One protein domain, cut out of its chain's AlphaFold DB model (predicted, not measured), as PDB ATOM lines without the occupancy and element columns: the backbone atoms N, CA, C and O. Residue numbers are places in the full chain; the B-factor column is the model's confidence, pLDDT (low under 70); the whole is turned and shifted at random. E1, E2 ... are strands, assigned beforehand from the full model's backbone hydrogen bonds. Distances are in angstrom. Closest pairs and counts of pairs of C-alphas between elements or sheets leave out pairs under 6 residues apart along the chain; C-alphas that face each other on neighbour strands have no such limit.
ATOM      1  N   ARG A   7     -16.323 -54.107 103.116       97.69
ATOM      2  CA  ARG A   7     -15.386 -55.216 103.300       97.69
ATOM      3  C   ARG A   7     -15.286 -56.049 102.030       97.69
ATOM      4  O   ARG A   7     -16.215 -56.044 101.228       97.69
ATOM      5  N   GLY A   8     -14.194 -56.786 101.872       97.94
ATOM      6  CA  GLY A   8     -14.015 -57.775 100.807       97.94
ATOM      7  C   GLY A   8     -12.873 -58.738 101.125       97.94
ATOM      8  O   GLY A   8     -11.985 -58.408 101.916       97.94
ATOM      9  N   LYS A   9     -12.885 -59.929 100.521       97.81
ATOM     10  CA  LYS A   9     -11.773 -60.884 100.608       97.81
ATOM     11  C   LYS A   9     -10.663 -60.474  99.651       97.81
ATOM     12  O   LYS A   9     -10.904 -60.270  98.463       97.81
ATOM     13  N   LYS A  10      -9.439 -60.375 100.162       96.50
ATOM     14  CA  LYS A  10      -8.236 -60.070  99.376       96.50
ATOM     15  C   LYS A  10      -7.994 -61.165  98.340       96.50
ATOM     16  O   LYS A  10      -8.011 -62.340  98.707       96.50
ATOM     17  N   VAL A  11      -7.702 -60.791  97.092       96.38
ATOM     18  CA  VAL A  11      -7.459 -61.761  96.002       96.38
ATOM     19  C   VAL A  11      -6.326 -62.734  96.351       96.38
ATOM     20  O   VAL A  11      -6.457 -63.931  96.131       96.38
ATOM     21  N   GLU A  12      -5.242 -62.241  96.951       91.06
ATOM     22  CA  GLU A  12      -4.040 -63.047  97.215       91.06
ATOM     23  C   GLU A  12      -4.187 -64.047  98.370       91.06
ATOM     24  O   GLU A  12      -3.614 -65.130  98.327       91.06
ATOM     25  N   SER A  13      -4.906 -63.672  99.433       95.06
ATOM     26  CA  SER A  13      -4.917 -64.433 100.697       95.06
ATOM     27  C   SER A  13      -6.276 -65.013 101.069       95.06
ATOM     28  O   SER A  13      -6.353 -65.820 101.989       95.06
ATOM     29  N   GLY A  14      -7.362 -64.566 100.434       94.88
ATOM     30  CA  GLY A  14      -8.728 -64.911 100.836       94.88
ATOM     31  C   GLY A  14      -9.166 -64.315 102.181       94.88
ATOM     32  O   GLY A  14     -10.319 -64.484 102.568       94.88
ATOM     33  N   LEU A  15      -8.286 -63.595 102.886       96.44
ATOM     34  CA  LEU A  15      -8.597 -62.941 104.156       96.44
ATOM     35  C   LEU A  15      -9.403 -61.660 103.929       96.44
ATOM     36  O   LEU A  15      -9.165 -60.932 102.963       96.44
ATOM     37  N   TRP A  16     -10.304 -61.348 104.857       96.75
ATOM     38  CA  TRP A  16     -11.091 -60.117 104.830       96.75
ATOM     39  C   TRP A  16     -10.245 -58.864 105.051       96.75
ATOM     40  O   TRP A  16      -9.230 -58.878 105.750       96.75
ATOM     41  N   THR A  17     -10.691 -57.768 104.450       95.06
ATOM     42  CA  THR A  17     -10.152 -56.426 104.655       95.06
ATOM     43  C   THR A  17     -11.279 -55.395 104.569       95.06
ATOM     44  O   THR A  17     -12.265 -55.637 103.871       95.06
ATOM     45  N   THR A  18     -11.164 -54.269 105.280       94.62
ATOM     46  CA  THR A  18     -12.220 -53.243 105.396       94.62
ATOM     47  C   THR A  18     -11.716 -51.838 105.057       94.62
ATOM     48  O   THR A  18     -10.558 -51.511 105.299       94.62
ATOM     49  N   GLY A  19     -12.571 -50.992 104.477       93.56
ATOM     50  CA  GLY A  19     -12.199 -49.634 104.068       93.56
ATOM     51  C   GLY A  19     -13.170 -49.029 103.057       93.56
ATOM     52  O   GLY A  19     -14.354 -49.369 103.036       93.56
ATOM     53  N   TYR A  20     -12.678 -48.124 102.210       93.25
ATOM     54  CA  TYR A  20     -13.494 -47.502 101.164       93.25
ATOM     55  C   TYR A  20     -13.383 -48.268  99.851       93.25
ATOM     56  O   TYR A  20     -12.290 -48.607  99.407       93.25
ATOM     57  N   LEU A  21     -14.520 -48.525  99.212       95.00
ATOM     58  CA  LEU A  21     -14.558 -49.250  97.952       95.00
ATOM     59  C   LEU A  21     -14.156 -48.349  96.781       95.00
ATOM     60  O   LEU A  21     -14.740 -47.287  96.572       95.00
ATOM     61  N   VAL A  22     -13.221 -48.834  95.970       93.56
ATOM     62  CA  VAL A  22     -12.884 -48.283  94.655       93.56
ATOM     63  C   VAL A  22     -13.188 -49.350  93.609       93.56
ATOM     64  O   VAL A  22     -12.741 -50.488  93.738       93.56
ATOM     65  N   ARG A  23     -13.952 -48.998  92.569       93.62
ATOM     66  CA  ARG A  23     -14.202 -49.863  91.405       93.62
ATOM     67  C   ARG A  23     -13.680 -49.186  90.146       93.62
ATOM     68  O   ARG A  23     -13.965 -48.013  89.914       93.62
ATOM     69  N   CYS A  24     -12.928 -49.924  89.341       90.12
ATOM     70  CA  CYS A  24     -12.377 -49.454  88.074       90.12
ATOM     71  C   CYS A  24     -12.105 -50.663  87.174       90.12
ATOM     72  O   CYS A  24     -11.585 -51.666  87.654       90.12
ATOM     73  N   ASP A  25     -12.478 -50.571  85.897       90.25
ATOM     74  CA  ASP A  25     -12.170 -51.580  84.870       90.25
ATOM     75  C   ASP A  25     -12.490 -53.036  85.280       90.25
ATOM     76  O   ASP A  25     -11.656 -53.936  85.226       90.25
ATOM     77  N   GLY A  26     -13.703 -53.260  85.803       89.25
ATOM     78  CA  GLY A  26     -14.177 -54.589  86.222       89.25
ATOM     79  C   GLY A  26     -13.547 -55.145  87.506       89.25
ATOM     80  O   GLY A  26     -13.951 -56.204  87.978       89.25
ATOM     81  N   ARG A  27     -12.603 -54.425  88.108       94.00
ATOM     82  CA  ARG A  27     -11.921 -54.804  89.345       94.00
ATOM     83  C   ARG A  27     -12.396 -53.964  90.516       94.00
ATOM     84  O   ARG A  27     -13.032 -52.913  90.360       94.00
ATOM     85  N   ALA A  28     -12.080 -54.445  91.709       95.94
ATOM     86  CA  ALA A  28     -12.445 -53.782  92.938       95.94
ATOM     87  C   ALA A  28     -11.307 -53.807  93.950       95.94
ATOM     88  O   ALA A  28     -10.569 -54.785  94.076       95.94
ATOM     89  N   TRP A  29     -11.210 -52.720  94.702       94.69
ATOM     90  CA  TRP A  29     -10.204 -52.545  95.727       94.69
ATOM     91  C   TRP A  29     -10.799 -51.934  96.985       94.69
ATOM     92  O   TRP A  29     -11.734 -51.130  96.924       94.69
ATOM     93  N   ILE A  30     -10.200 -52.274  98.118       94.06
ATOM     94  CA  ILE A  30     -10.456 -51.628  99.397       94.06
ATOM     95  C   ILE A  30      -9.292 -50.690  99.713       94.06
ATOM     96  O   ILE A  30      -8.130 -51.090  99.783       94.06
ATOM     97  N   LEU A  31      -9.641 -49.419  99.867       91.00
ATOM     98  CA  LEU A  31      -8.776 -48.318 100.247       91.00
ATOM     99  C   LEU A  31      -8.719 -48.218 101.772       91.00
ATOM    100  O   LEU A  31      -9.731 -47.900 102.406       91.00
ATOM    101  N   HIS A  32      -7.538 -48.417 102.352       84.62
ATOM    102  CA  HIS A  32      -7.310 -48.183 103.775       84.62
ATOM    103  C   HIS A  32      -6.897 -46.721 104.003       84.62
ATOM    104  O   HIS A  32      -5.869 -46.294 103.471       84.62
ATOM    105  N   PRO A  33      -7.666 -45.930 104.774       68.25
ATOM    106  CA  PRO A  33      -7.331 -44.529 105.036       68.25
ATOM    107  C   PRO A  33      -6.159 -44.351 106.012       68.25
ATOM    108  O   PRO A  33      -5.641 -43.242 106.162       68.25
ATOM    109  N   GLU A  34      -5.725 -45.421 106.678       63.62
ATOM    110  CA  GLU A  34      -4.559 -45.399 107.555       63.62
ATOM    111  C   GLU A  34      -3.294 -45.125 106.725       63.62
ATOM    112  O   GLU A  34      -2.869 -45.944 105.912       63.62
ATOM    113  N   GLY A  35      -2.710 -43.934 106.896       51.19
ATOM    114  CA  GLY A  35      -1.500 -43.513 106.181       51.19
ATOM    115  C   GLY A  35      -1.681 -42.386 105.160       51.19
ATOM    116  O   GLY A  35      -0.685 -41.986 104.554       51.19
ATOM    117  N   ILE A  36      -2.887 -41.817 105.008       53.03
ATOM    118  CA  ILE A  36      -3.097 -40.615 104.182       53.03
ATOM    119  C   ILE A  36      -2.327 -39.430 104.795       53.03
ATOM    120  O   ILE A  36      -2.817 -38.709 105.662       53.03
ATOM    121  N   ALA A  37      -1.100 -39.213 104.324       46.50
ATOM    122  CA  ALA A  37      -0.346 -37.995 104.576       46.50
ATOM    123  C   ALA A  37      -0.840 -36.909 103.611       46.50
ATOM    124  O   ALA A  37      -0.501 -36.907 102.427       46.50
ATOM    125  N   THR A  38      -1.659 -35.983 104.106       48.81
ATOM    126  CA  THR A  38      -2.065 -34.802 103.341       48.81
ATOM    127  C   THR A  38      -0.968 -33.745 103.413       48.81
ATOM    128  O   THR A  38      -1.019 -32.846 104.250       48.81
ATOM    129  N   SER A  39       0.037 -33.814 102.547       48.75
ATOM    130  CA  SER A  39       0.865 -32.630 102.310       48.75
ATOM    131  C   SER A  39       1.458 -32.642 100.912       48.75
ATOM    132  O   SER A  39       2.486 -33.271 100.680       48.75
ATOM    133  N   TYR A  40       0.840 -31.887 100.005       51.03
ATOM    134  CA  TYR A  40       1.531 -31.362  98.834       51.03
ATOM    135  C   TYR A  40       1.190 -29.895  98.640       51.03
ATOM    136  O   TYR A  40       0.085 -29.439  98.945       51.03
ATOM    137  N   ARG A  41       2.184 -29.166  98.137       46.84
ATOM    138  CA  ARG A  41       2.040 -27.795  97.675       46.84
ATOM    139  C   ARG A  41       1.427 -27.813  96.276       46.84
ATOM    140  O   ARG A  41       1.828 -28.593  95.417       46.84
ATOM    141  N   LYS A  42       0.422 -26.961  96.073       45.91
ATOM    142  CA  LYS A  42      -0.452 -26.885  94.888       45.91
ATOM    143  C   LYS A  42       0.325 -26.645  93.583       45.91
ATOM    144  O   LYS A  42      -0.194 -26.907  92.503       45.91
ATOM    145  N   GLU A  43       1.554 -26.153  93.693       53.09
ATOM    146  CA  GLU A  43       2.362 -25.653  92.583       53.09
ATOM    147  C   GLU A  43       3.143 -26.735  91.810       53.09
ATOM    148  O   GLU A  43       3.562 -26.468  90.687       53.09
ATOM    149  N   GLU A  44       3.333 -27.942  92.359       52.94
ATOM    150  CA  GLU A  44       4.228 -28.956  91.760       52.94
ATOM    151  C   GLU A  44       3.558 -29.903  90.751       52.94
ATOM    152  O   GLU A  44       4.260 -30.518  89.951       52.94
ATOM    153  N   ILE A  45       2.227 -30.041  90.756       52.00
ATOM    154  CA  ILE A  45       1.556 -31.088  89.956       52.00
ATOM    155  C   ILE A  45       0.723 -30.536  88.797       52.00
ATOM    156  O   ILE A  45       0.642 -31.164  87.743       52.00
ATOM    157  N   PHE A  46       0.119 -29.360  88.945       50.72
ATOM    158  CA  PHE A  46      -0.817 -28.845  87.951       50.72
ATOM    159  C   PHE A  46      -0.369 -27.466  87.485       50.72
ATOM    160  O   PHE A  46      -0.621 -26.449  88.131       50.72
ATOM    161  N   GLY A  47       0.288 -27.429  86.326       50.97
ATOM    162  CA  GLY A  47       0.428 -26.203  85.556       50.97
ATOM    163  C   GLY A  47      -0.964 -25.664  85.229       50.97
ATOM    164  O   GLY A  47      -1.611 -26.162  84.322       50.97
ATOM    165  N   LYS A  48      -1.422 -24.691  86.026       52.62
ATOM    166  CA  LYS A  48      -2.610 -23.840  85.833       52.62
ATOM    167  C   LYS A  48      -3.806 -24.528  85.153       52.62
ATOM    168  O   LYS A  48      -4.048 -24.325  83.969       52.62
ATOM    169  N   ALA A  49      -4.616 -25.240  85.932       51.34
ATOM    170  CA  ALA A  49      -5.997 -25.533  85.556       51.34
ATOM    171  C   ALA A  49      -6.925 -25.286  86.753       51.34
ATOM    172  O   ALA A  49      -6.588 -25.588  87.897       51.34
ATOM    173  N   GLU A  50      -8.056 -24.652  86.470       57.69
ATOM    174  CA  GLU A  50      -9.054 -24.169  87.421       57.69
ATOM    175  C   GLU A  50      -9.722 -25.311  88.210       57.69
ATOM    176  O   GLU A  50     -10.010 -26.372  87.673       57.69
ATOM    177  N   GLU A  51      -9.948 -25.070  89.505       57.91
ATOM    178  CA  GLU A  51     -10.891 -25.749  90.418       57.91
ATOM    179  C   GLU A  51     -10.891 -27.287  90.575       57.91
ATOM    180  O   GLU A  51     -11.824 -27.841  91.155       57.91
ATOM    181  N   TRP A  52      -9.828 -28.009  90.220       50.47
ATOM    182  CA  TRP A  52      -9.695 -29.414  90.639       50.47
ATOM    183  C   TRP A  52      -9.077 -29.523  92.041       50.47
ATOM    184  O   TRP A  52      -7.919 -29.163  92.261       50.47
ATOM    185  N   LYS A  53      -9.829 -30.061  93.013       54.44
ATOM    186  CA  LYS A  53      -9.268 -30.554  94.283       54.44
ATOM    187  C   LYS A  53      -8.849 -32.012  94.099       54.44
ATOM    188  O   LYS A  53      -9.634 -32.920  94.346       54.44
ATOM    189  N   ALA A  54      -7.622 -32.233  93.640       53.31
ATOM    190  CA  ALA A  54      -7.031 -33.566  93.592       53.31
ATOM    191  C   ALA A  54      -6.369 -33.903  94.937       53.31
ATOM    192  O   ALA A  54      -5.639 -33.084  95.496       53.31
ATOM    193  N   ILE A  55      -6.594 -35.117  95.441       54.75
ATOM    194  CA  ILE A  55      -5.774 -35.696  96.508       54.75
ATOM    195  C   ILE A  55      -4.781 -36.633  95.828       54.75
ATOM    196  O   ILE A  55      -5.177 -37.623  95.219       54.75
ATOM    197  N   ILE A  56      -3.492 -36.317  95.926       53.03
ATOM    198  CA  ILE A  56      -2.437 -37.276  95.604       53.03
ATOM    199  C   ILE A  56      -2.231 -38.119  96.849       53.03
ATOM    200  O   ILE A  56      -2.061 -37.589  97.945       53.03
ATOM    201  N   LEU A  57      -2.293 -39.430  96.662       59.31
ATOM    202  CA  LEU A  57      -2.246 -40.434  97.709       59.31
ATOM    203  C   LEU A  57      -0.865 -41.112  97.671       59.31
ATOM    204  O   LEU A  57      -0.740 -42.203  97.122       59.31
ATOM    205  N   PRO A  58       0.202 -40.482  98.202       52.75
ATOM    206  CA  PRO A  58       1.567 -41.005  98.083       52.75
ATOM    207  C   PRO A  58       1.790 -42.265  98.922       52.75
ATOM    208  O   PRO A  58       2.762 -42.990  98.723       52.75
ATOM    209  N   ARG A  59       0.911 -42.493  99.901       56.88
ATOM    210  CA  ARG A  59       0.911 -43.635 100.810       56.88
ATOM    211  C   ARG A  59      -0.523 -44.040 101.055       56.88
ATOM    212  O   ARG A  59      -1.139 -43.662 102.044       56.88
ATOM    213  N   VAL A  60      -1.064 -44.761 100.095       64.00
ATOM    214  CA  VAL A  60      -2.327 -45.438 100.287       64.00
ATOM    215  C   VAL A  60      -2.109 -46.910 100.082       64.00
ATOM    216  O   VAL A  60      -1.579 -47.348  99.063       64.00
ATOM    217  N   PHE A  61      -2.568 -47.661 101.072       73.06
ATOM    218  CA  PHE A  61      -2.682 -49.096 100.973       73.06
ATOM    219  C   PHE A  61      -4.021 -49.398 100.310       73.06
ATOM    220  O   PHE A  61      -5.088 -49.287 100.914       73.06
ATOM    221  N   VAL A  62      -3.940 -49.702  99.019       84.38
ATOM    222  CA  VAL A  62      -5.049 -50.223  98.230       84.38
ATOM    223  C   VAL A  62      -4.854 -51.727  98.133       84.38
ATOM    224  O   VAL A  62      -3.774 -52.175  97.750       84.38
ATOM    225  N   VAL A  63      -5.883 -52.505  98.459       90.12
ATOM    226  CA  VAL A  63      -5.826 -53.963  98.327       90.12
ATOM    227  C   VAL A  63      -6.892 -54.430  97.354       90.12
ATOM    228  O   VAL A  63      -8.062 -54.088  97.517       90.12
ATOM    229  N   GLU A  64      -6.492 -55.190  96.336       95.38
ATOM    230  CA  GLU A  64      -7.426 -55.799  95.386       95.38
ATOM    231  C   GLU A  64      -8.248 -56.876  96.101       95.38
ATOM    232  O   GLU A  64      -7.714 -57.710  96.846       95.38
ATOM    233  N   VAL A  65      -9.561 -56.845  95.894       97.88
ATOM    234  CA  VAL A  65     -10.508 -57.769  96.523       97.88
ATOM    235  C   VAL A  65     -11.353 -58.477  95.478       97.88
ATOM    236  O   VAL A  65     -11.604 -57.953  94.395       97.88
ATOM    237  N   ILE A  66     -11.817 -59.671  95.835       97.88
ATOM    238  CA  ILE A  66     -12.729 -60.474  95.024       97.88
ATOM    239  C   ILE A  66     -14.064 -59.716  94.919       97.88
ATOM    240  O   ILE A  66     -14.716 -59.531  95.957       97.88
ATOM    241  N   PRO A  67     -14.481 -59.263  93.718       96.88
ATOM    242  CA  PRO A  67     -15.638 -58.383  93.549       96.88
ATOM    243  C   PRO A  67     -16.940 -58.922  94.140       96.88
ATOM    244  O   PRO A  67     -17.748 -58.147  94.653       96.88
ATOM    245  N   GLU A  68     -17.128 -60.237  94.079       96.88
ATOM    246  CA  GLU A  68     -18.317 -60.938  94.557       96.88
ATOM    247  C   GLU A  68     -18.415 -60.902  96.077       96.88
ATOM    248  O   GLU A  68     -19.510 -60.941  96.599       96.88
ATOM    249  N   THR A  69     -17.295 -60.787  96.793       97.88
ATOM    250  CA  THR A  69     -17.270 -60.813  98.268       97.88
ATOM    251  C   THR A  69     -17.529 -59.454  98.905       97.88
ATOM    252  O   THR A  69     -17.504 -59.323 100.130       97.88
TER     253      THR A  69
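AT A GLANCE: This is residues 7 to 69 of the 144 residues of the protein "YopX domain-containing protein" of Thermodesulfobacteria bacterium (UniProt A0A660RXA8). With little regular structure, the domain is a small, strongly twisted and curled sheet of four strands, from which the long loop of residues 33 to 60 reaches out, residues 47 to 52 sticking out free. The 63 printed residues hold no named helix and four named strands, E1 to E4 along the chain and across the sheet, a meander, each strand the antiparallel neighbour of the one before. The class is all strand, with 23 residues in named elements; the whole is loose, radius of gyration of the C-alphas 14.9 A, spanning 43 by 24 by 15 A.

HOW THE PARTS SIT: E1, residues 7 to 9, and E2, residues 16 to 24, form a hairpin, N 8 and O 17 within hydrogen-bond range at 3.0 A. E2 bends by 90 degrees at residue 19. Its residues 20 to 24 pair with E3, residues 27 to 32, in a second hairpin, N 22 and O 29 within range at 2.9 A. E3 and E4, residues 61 to 65, form a third, N 30 and O 63 within range at 2.9 A. The closest C-alphas of edge strands E1 and E4, Lys 9 and Val 65, are 5.3 A apart.

IN THESE COORDINATES: E1, 7.2 A long, begins at C-alpha 7 (-15.386, -55.216, 103.300). E2 is 19.9 A long, E3 16.5 A and E4 12.5 A, ending at C-alpha 65 (-10.508, -57.769, 96.523).

THE WHOLE: The C-alphas farthest apart, Gly 14 and Lys 48, are 44.2 A apart. The printed part has no cut. The link E3 to E4 is long; its residues 33 to 60 have pLDDT under 70.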